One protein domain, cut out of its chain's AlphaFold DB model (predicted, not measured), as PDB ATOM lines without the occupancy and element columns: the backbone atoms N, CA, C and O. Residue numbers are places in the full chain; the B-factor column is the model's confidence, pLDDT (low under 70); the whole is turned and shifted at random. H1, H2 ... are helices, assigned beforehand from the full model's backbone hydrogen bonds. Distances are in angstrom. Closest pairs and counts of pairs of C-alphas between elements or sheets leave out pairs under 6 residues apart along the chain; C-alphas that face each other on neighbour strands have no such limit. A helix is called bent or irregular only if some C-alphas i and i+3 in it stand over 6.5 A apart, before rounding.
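Overview. This is residues 293 to 355 of the 356 residues of the protein "Methyltransf_25 domain-containing protein" of Firmicutes bacterium (UniProt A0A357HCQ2). A long helix, H1, is crossed by the irregular helix H2 at about a right angle, while a short helix, H4, meets the first turns of H1 at a corner, about perpendicular to it, and another short helix, H3, sits near H1 without touching it. The printed part has 63 residues with four named helices, in the order H1, H2, H3, H4, and no named strand; its class is all helix. It is compact, with a radius of gyration of the C-alphas of 10.8 A, and spans 27 by 27 by 19 A.

Arrangement. H1, residues 293 to 310, touches H2, residues 316 to 329, about perpendicular at 80 degrees; their closest C-alphas, of Ala 304 and Phe 326, are 4.7 A apart. H3, residues 337 to 343, is near H1 and apart from H2. H4, residues 346 to 353, touches residues 294 to 298 of H1 alone, about perpendicular at 73 degrees, the closest C-alphas being those of Leu 294 and Asp 346, 6.7 A apart. H3 and H4 are close but not clearly touching, the closest C-alphas being those of Ala 343 and Leu 349, 6.9 A apart. H2 and H4 are also close but not clearly touching, the C-alphas of Leu 328 and Ile 352 being closest at 7.9 A. Every O i to N i+4 pair is within hydrogen-bond range in H1, H3 and H4; in H2 it is 7 of 10.

Along the chain. H1 begins at C-alpha 293 (46.750, 104.746, 43.266) and is 25.9 A long. H2 is 18.1 A long and irregular: C-alphas 317 and 320 are 8.7 A apart. H3 is 10.1 A long; H4, 10.6 A, ends at C-alpha 353 (52.577, 94.486, 43.232).

Size, cuts and confidence. The C-alphas of Pro 316 and Ala 336 are the two farthest apart, 29.7 A. The printed part has no cut and no long link. Residues 353 to 355 have pLDDT under 70.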
ATOM      1  N   MET A 293      46.277 106.039  43.781       93.06
ATOM      2  CA  MET A 293      46.750 104.746  43.266       93.06
ATOM      3  C   MET A 293      46.665 103.638  44.322       93.06
ATOM      4  O   MET A 293      46.198 102.537  44.039       93.06
ATOM      5  N   LEU A 294      47.085 103.915  45.559       92.38
ATOM      6  CA  LEU A 294      46.999 102.960  46.667       92.38
ATOM      7  C   LEU A 294      45.549 102.602  46.997       92.38
ATOM      8  O   LEU A 294      45.260 101.437  47.276       92.38
ATOM      9  N   THR A 295      44.640 103.575  46.918       93.06
ATOM     10  CA  THR A 295      43.198 103.345  47.041       93.06
ATOM     11  C   THR A 295      42.704 102.406  45.947       93.06
ATOM     12  O   THR A 295      42.175 101.347  46.276       93.06
ATOM     13  N   PHE A 296      43.004 102.693  44.680       93.06
ATOM     14  CA  PHE A 296      42.632 101.837  43.552       93.06
ATOM     15  C   PHE A 296      43.138 100.394  43.712       93.06
ATOM     16  O   PHE A 296      42.394  99.424  43.536       93.06
ATOM     17  N   ILE A 297      44.398 100.216  44.118       93.31
ATOM     18  CA  ILE A 297      44.976  98.890  44.379       93.31
ATOM     19  C   ILE A 297      44.215  98.169  45.498       93.31
ATOM     20  O   ILE A 297      43.952  96.968  45.393       93.31
ATOM     21  N   ARG A 298      43.884  98.880  46.580       94.94
ATOM     22  CA  ARG A 298      43.182  98.323  47.740       94.94
ATOM     23  C   ARG A 298      41.766  97.885  47.392       94.94
ATOM     24  O   ARG A 298      41.362  96.810  47.821       94.94
ATOM     25  N   GLU A 299      41.047  98.666  46.597       95.06
ATOM     26  CA  GLU A 299      39.710  98.325  46.100       95.06
ATOM     27  C   GLU A 299      39.746  97.025  45.284       95.06
ATOM     28  O   GLU A 299      39.039  96.065  45.598       95.06
ATOM     29  N   ASN A 300      40.681  96.932  44.330       95.31
ATOM     30  CA  ASN A 300      40.907  95.719  43.536       95.31
ATOM     31  C   ASN A 300      41.331  94.521  44.414       95.31
ATOM     32  O   ASN A 300      40.986  93.370  44.130       95.31
ATOM     33  N   ALA A 301      42.084  94.766  45.492       96.62
ATOM     34  CA  ALA A 301      42.489  93.731  46.439       96.62
ATOM     35  C   ALA A 301      41.316  93.222  47.286       96.62
ATOM     36  O   ALA A 301      41.210  92.012  47.494       96.62
ATOM     37  N   ILE A 302      40.426  94.111  47.739       97.50
ATOM     38  CA  ILE A 302      39.186  93.738  48.432       97.50
ATOM     39  C   ILE A 302      38.316  92.893  47.498       97.50
ATOM     40  O   ILE A 302      37.914  91.803  47.894       97.50
ATOM     41  N   GLN A 303      38.119  93.311  46.242       97.69
ATOM     42  CA  GLN A 303      37.358  92.537  45.252       97.69
ATOM     43  C   GLN A 303      37.958  91.141  45.018       97.69
ATOM     44  O   GLN A 303      37.244  90.138  45.054       97.69
ATOM     45  N   ALA A 304      39.282  91.040  44.859       97.62
ATOM     46  CA  ALA A 304      39.965  89.755  44.706       97.62
ATOM     47  C   ALA A 304      39.772  88.827  45.921       97.62
ATOM     48  O   ALA A 304      39.543  87.625  45.759       97.62
ATOM     49  N   LEU A 305      39.848  89.373  47.139       98.00
ATOM     50  CA  LEU A 305      39.591  88.624  48.370       98.00
ATOM     51  C   LEU A 305      38.121  88.207  48.488       98.00
ATOM     52  O   LEU A 305      37.856  87.090  48.931       98.00
ATOM     53  N   THR A 306      37.180  89.057  48.063       98.38
ATOM     54  CA  THR A 306      35.748  88.735  48.021       98.38
ATOM     55  C   THR A 306      35.492  87.527  47.132       98.38
ATOM     56  O   THR A 306      34.897  86.562  47.612       98.38
ATOM     57  N   LEU A 307      36.026  87.513  45.906       98.25
ATOM     58  CA  LEU A 307      35.901  86.370  44.991       98.25
ATOM     59  C   LEU A 307      36.439  85.075  45.624       98.25
ATOM     60  O   LEU A 307      35.778  84.036  45.596       98.25
ATOM     61  N   LEU A 308      37.606  85.131  46.278       97.56
ATOM     62  CA  LEU A 308      38.156  83.975  47.000       97.56
ATOM     63  C   LEU A 308      37.249  83.518  48.151       97.56
ATOM     64  O   LEU A 308      37.070  82.317  48.368       97.56
ATOM     65  N   ALA A 309      36.680  84.459  48.903       97.31
ATOM     66  CA  ALA A 309      35.826  84.172  50.048       97.31
ATOM     67  C   ALA A 309      34.457  83.600  49.638       97.31
ATOM     68  O   ALA A 309      33.888  82.782  50.377       97.31
ATOM     69  N   THR A 310      33.920  83.996  48.481       96.62
ATOM     70  CA  THR A 310      32.654  83.483  47.934       96.62
ATOM     71  C   THR A 310      32.830  82.219  47.091       96.62
ATOM     72  O   THR A 310      31.864  81.479  46.911       96.62
ATOM     73  N   GLY A 311      34.063  81.888  46.695       95.56
ATOM     74  CA  GLY A 311      34.367  80.728  45.851       95.56
ATOM     75  C   GLY A 311      34.142  80.999  44.361       95.56
ATOM     76  O   GLY A 311      33.956  80.059  43.588       95.56
ATOM     77  N   GLU A 312      34.140  82.271  43.980       96.75
ATOM     78  CA  GLU A 312      34.026  82.755  42.610       96.75
ATOM     79  C   GLU A 312      35.415  82.919  41.976       96.75
ATOM     80  O   GLU A 312      36.453  82.843  42.640       96.75
ATOM     81  N   THR A 313      35.447  83.117  40.659       96.00
ATOM     82  CA  THR A 313      36.683  83.328  39.896       96.00
ATOM     83  C   THR A 313      36.607  84.640  39.127       96.00
ATOM     84  O   THR A 313      35.529  84.927  38.612       96.00
ATOM     85  N   PRO A 314      37.721  85.379  38.967       96.44
ATOM     86  CA  PRO A 314      37.722  86.637  38.226       96.44
ATOM     87  C   PRO A 314      37.249  86.470  36.779       96.44
ATOM     88  O   PRO A 314      37.729  85.591  36.052       96.44
ATOM     89  N   GLU A 315      36.357  87.353  36.354       95.56
ATOM     90  CA  GLU A 315      35.899  87.521  34.983       95.56
ATOM     91  C   GLU A 315      36.633  88.692  34.301       95.56
ATOM     92  O   GLU A 315      37.218  89.548  34.966       95.56
ATOM     93  N   PRO A 316      36.618  88.794  32.956       92.19
ATOM     94  CA  PRO A 316      37.263  89.908  32.258       92.19
ATOM     95  C   PRO A 316      36.781  91.300  32.696       92.19
ATOM     96  O   PRO A 316      37.547  92.256  32.591       92.19
ATOM     97  N   ILE A 317      35.534  91.408  33.169       90.19
ATOM     98  CA  ILE A 317      34.942  92.663  33.652       90.19
ATOM     99  C   ILE A 317      35.571  93.153  34.963       90.19
ATOM    100  O   ILE A 317      35.616  94.357  35.182       90.19
ATOM    101  N   ASP A 318      36.128  92.252  35.779       89.69
ATOM    102  CA  ASP A 318      36.823  92.606  37.027       89.69
ATOM    103  C   ASP A 318      38.192  93.253  36.766       89.69
ATOM    104  O   ASP A 318      38.816  93.826  37.653       89.69
ATOM    105  N   GLY A 319      38.692  93.155  35.535       90.88
ATOM    106  CA  GLY A 319      39.949  93.758  35.131       90.88
ATOM    107  C   GLY A 319      41.200  92.936  35.486       90.88
ATOM    108  O   GLY A 319      41.192  91.986  36.275       90.88
ATOM    109  N   PRO A 320      42.339  93.278  34.859       90.50
ATOM    110  CA  PRO A 320      43.563  92.486  34.954       90.50
ATOM    111  C   PRO A 320      44.215  92.534  36.342       90.50
ATOM    112  O   PRO A 320      44.929  91.599  36.708       90.50
ATOM    113  N   LEU A 321      44.001  93.609  37.107       90.69
ATOM    114  CA  LEU A 321      44.591  93.768  38.434       90.69
ATOM    115  C   LEU A 321      43.932  92.830  39.456       90.69
ATOM    116  O   LEU A 321      44.655  92.113  40.151       90.69
ATOM    117  N   VAL A 322      42.596  92.732  39.469       95.31
ATOM    118  CA  VAL A 322      41.857  91.764  40.303       95.31
ATOM    119  C   VAL A 322      42.323  90.339  40.025       95.31
ATOM    120  O   VAL A 322      42.661  89.610  40.955       95.31
ATOM    121  N   ALA A 323      42.438  89.946  38.753       94.25
ATOM    122  CA  ALA A 323      42.893  88.603  38.390       94.25
ATOM    123  C   ALA A 323      44.314  88.294  38.898       94.25
ATOM    124  O   ALA A 323      44.598  87.183  39.355       94.25
ATOM    125  N   LYS A 324      45.226  89.270  38.840       92.44
ATOM    126  CA  LYS A 324      46.585  89.129  39.378       92.44
ATOM    127  C   LYS A 324      46.577  88.983  40.902       92.44
ATOM    128  O   LYS A 324      47.186  88.045  41.416       92.44
ATOM    129  N   LEU A 325      45.862  89.862  41.605       94.56
ATOM    130  CA  LEU A 325      45.745  89.846  43.067       94.56
ATOM    131  C   LEU A 325      45.070  88.563  43.571       94.56
ATOM    132  O   LEU A 325      45.564  87.942  44.506       94.56
ATOM    133  N   PHE A 326      44.020  88.098  42.892       96.25
ATOM    134  CA  PHE A 326      43.343  86.834  43.187       96.25
ATOM    135  C   PHE A 326      44.321  85.656  43.175       96.25
ATOM    136  O   PHE A 326      44.379  84.875  44.121       96.25
ATOM    137  N   ASN A 327      45.147  85.549  42.129       93.81
ATOM    138  CA  ASN A 327      46.126  84.466  41.998       93.81
ATOM    139  C   ASN A 327      47.236  84.509  43.057       93.81
ATOM    140  O   ASN A 327      47.829  83.473  43.371       93.81
ATOM    141  N   LEU A 328      47.553  85.694  43.572       93.44
ATOM    142  CA  LEU A 328      48.510  85.865  44.661       93.44
ATOM    143  C   LEU A 328      47.880  85.458  45.990       93.44
ATOM    144  O   LEU A 328      48.402  84.571  46.657       93.44
ATOM    145  N   TYR A 329      46.717  86.019  46.325       95.25
ATOM    146  CA  TYR A 329      46.016  85.722  47.573       95.25
ATOM    147  C   TYR A 329      45.521  84.276  47.665       95.25
ATOM    148  O   TYR A 329      45.447  83.729  48.761       95.25
ATOM    149  N   ALA A 330      45.274  83.600  46.540       94.62
ATOM    150  CA  ALA A 330      44.954  82.170  46.516       94.62
ATOM    151  C   ALA A 330      46.070  81.279  47.098       94.62
ATOM    152  O   ALA A 330      45.811  80.131  47.462       94.62
ATOM    153  N   LYS A 331      47.310  81.784  47.165       93.44
ATOM    154  CA  LYS A 331      48.476  81.075  47.718       93.44
ATOM    155  C   LYS A 331      48.684  81.339  49.210       93.44
ATOM    156  O   LYS A 331      49.538  80.693  49.808       93.44
ATOM    157  N   GLU A 332      47.917  82.258  49.788       93.56
ATOM    158  CA  GLU A 332      48.040  82.682  51.179       93.56
ATOM    159  C   GLU A 332      47.002  81.987  52.080       93.56
ATOM    160  O   GLU A 332      45.949  81.496  51.644       93.56
ATOM    161  N   ASP A 333      47.302  81.949  53.378       94.88
ATOM    162  CA  ASP A 333      46.390  81.472  54.414       94.88
ATOM    163  C   ASP A 333      45.843  82.653  55.227       94.88
ATOM    164  O   ASP A 333      46.586  83.356  55.904       94.88
ATOM    165  N   PHE A 334      44.520  82.830  55.201       97.06
ATOM    166  CA  PHE A 334      43.794  83.831  55.981       97.06
ATOM    167  C   PHE A 334      43.059  83.135  57.127       97.06
ATOM    168  O   PHE A 334      41.926  82.657  56.995       97.06
ATOM    169  N   THR A 335      43.733  83.031  58.269       96.50
ATOM    170  CA  THR A 335      43.247  82.292  59.439       96.50
ATOM    171  C   THR A 335      42.461  83.173  60.411       96.50
ATOM    172  O   THR A 335      41.572  82.673  61.109       96.50
ATOM    173  N   ALA A 336      42.704  84.484  60.400       96.62
ATOM    174  CA  ALA A 336      42.038  85.488  61.222       96.62
ATOM    175  C   ALA A 336      41.744  86.783  60.428       96.62
ATOM    176  O   ALA A 336      42.351  87.008  59.382       96.62
ATOM    177  N   PRO A 337      40.841  87.660  60.917       96.88
ATOM    178  CA  PRO A 337      40.605  88.979  60.317       96.88
ATOM    179  C   PRO A 337      41.879  89.819  60.149       96.88
ATOM    180  O   PRO A 337      42.052  90.463  59.121       96.88
ATOM    181  N   ASP A 338      42.803  89.755  61.108       95.94
ATOM    182  CA  ASP A 338      44.054  90.524  61.060       95.94
ATOM    183  C   ASP A 338      44.943  90.151  59.865       95.94
ATOM    184  O   ASP A 338      45.647  91.013  59.340       95.94
ATOM    185  N   ASP A 339      44.874  88.902  59.388       96.06
ATOM    186  CA  ASP A 339      45.595  88.466  58.185       96.06
ATOM    187  C   ASP A 339      45.078  89.220  56.946       96.06
ATOM    188  O   ASP A 339      45.859  89.663  56.103       96.06
ATOM    189  N   VAL A 340      43.756  89.427  56.873       97.00
ATOM    190  CA  VAL A 340      43.080  90.181  55.804       97.00
ATOM    191  C   VAL A 340      43.480  91.652  55.866       97.00
ATOM    192  O   VAL A 340      43.915  92.220  54.867       97.00
ATOM    193  N   TYR A 341      43.390  92.270  57.047       95.69
ATOM    194  CA  TYR A 341      43.720  93.687  57.211       95.69
ATOM    195  C   TYR A 341      45.188  93.967  56.898       95.69
ATOM    196  O   TYR A 341      45.496  94.944  56.220       95.69
ATOM    197  N   LYS A 342      46.094  93.082  57.325       94.44
ATOM    198  CA  LYS A 342      47.523  93.186  57.020       94.44
ATOM    199  C   LYS A 342      47.799  93.091  55.520       94.44
ATOM    200  O   LYS A 342      48.643  93.836  55.027       94.44
ATOM    201  N   ALA A 343      47.102  92.218  54.792       94.38
ATOM    202  CA  ALA A 343      47.259  92.096  53.341       94.38
ATOM    203  C   ALA A 343      46.849  93.374  52.586       94.38
ATOM    204  O   ALA A 343      47.400  93.657  51.526       94.38
ATOM    205  N   LEU A 344      45.947  94.177  53.159       95.19
ATOM    206  CA  LEU A 344      45.425  95.410  52.562       95.19
ATOM    207  C   LEU A 344      46.137  96.703  53.028       95.19
ATOM    208  O   LEU A 344      45.740  97.811  52.646       95.19
ATOM    209  N   GLN A 345      47.188  96.596  53.849       91.94
ATOM    210  CA  GLN A 345      48.035  97.737  54.230       91.94
ATOM    211  C   GLN A 345      48.921  98.191  53.060       91.94
ATOM    212  O   GLN A 345      49.372  97.354  52.280       91.94
ATOM    213  N   ASP A 346      49.255  99.488  52.975       88.62
ATOM    214  CA  ASP A 346      50.046 100.050  51.859       88.62
ATOM    215  C   ASP A 346      51.358  99.295  51.612       88.62
ATOM    216  O   ASP A 346      51.701  98.973  50.476       88.62
ATOM    217  N   SER A 347      52.076  98.956  52.688       83.19
ATOM    218  CA  SER A 347      53.345  98.218  52.607       83.19
ATOM    219  C   SER A 347      53.193  96.812  52.008       83.19
ATOM    220  O   SER A 347      54.075  96.348  51.284       83.19
ATOM    221  N   SER A 348      52.066  96.145  52.270       87.12
ATOM    222  CA  SER A 348      51.748  94.840  51.690       87.12
ATOM    223  C   SER A 348      51.343  94.989  50.230       87.12
ATOM    224  O   SER A 348      51.876  94.280  49.383       87.12
ATOM    225  N   LEU A 349      50.460  95.944  49.918       86.88
ATOM    226  CA  LEU A 349      49.974  96.185  48.559       86.88
ATOM    227  C   LEU A 349      51.122  96.540  47.606       86.88
ATOM    228  O   LEU A 349      51.302  95.886  46.581       86.88
ATOM    229  N   THR A 350      51.968  97.503  47.977       77.88
ATOM    230  CA  THR A 350      53.157  97.883  47.192       77.88
ATOM    231  C   THR A 350      54.143  96.722  47.024       77.88
ATOM    232  O   THR A 350      54.674  96.507  45.933       77.88
ATOM    233  N   GLY A 351      54.358  95.921  48.074       74.50
ATOM    234  CA  GLY A 351      55.222  94.740  48.027       74.50
ATOM    235  C   GLY A 351      54.697  93.631  47.113       74.50
ATOM    236  O   GLY A 351      55.460  93.073  46.323       74.50
ATOM    237  N   ILE A 352      53.398  93.337  47.190       73.25
ATOM    238  CA  ILE A 352      52.716  92.338  46.362       73.25
ATOM    239  C   ILE A 352      52.804  92.732  44.891       73.25
ATOM    240  O   ILE A 352      53.170  91.919  44.041       73.25
ATOM    241  N   LEU A 353      52.526  93.993  44.592       69.12
ATOM    242  CA  LEU A 353      52.577  94.486  43.232       69.12
ATOM    243  C   LEU A 353      53.993  94.491  42.642       69.12
ATOM    244  O   LEU A 353      54.150  94.227  41.457       69.12
ATOM    245  N   ALA A 354      55.032  94.699  43.456       65.38
ATOM    246  CA  ALA A 354      56.423  94.572  43.016       65.38
ATOM    247  C   ALA A 354      56.831  93.139  42.629       65.38
ATOM    248  O   ALA A 354      57.911  92.961  42.065       65.38
ATOM    249  N   SER A 355      56.004  92.137  42.946       65.50
ATOM    250  CA  SER A 355      56.206  90.732  42.569       65.50
ATOM    251  C   SER A 355      55.415  90.291  41.329       65.50
ATOM    252  O   SER A 355      55.589  89.155  40.879       65.50
TER     253      SER A 355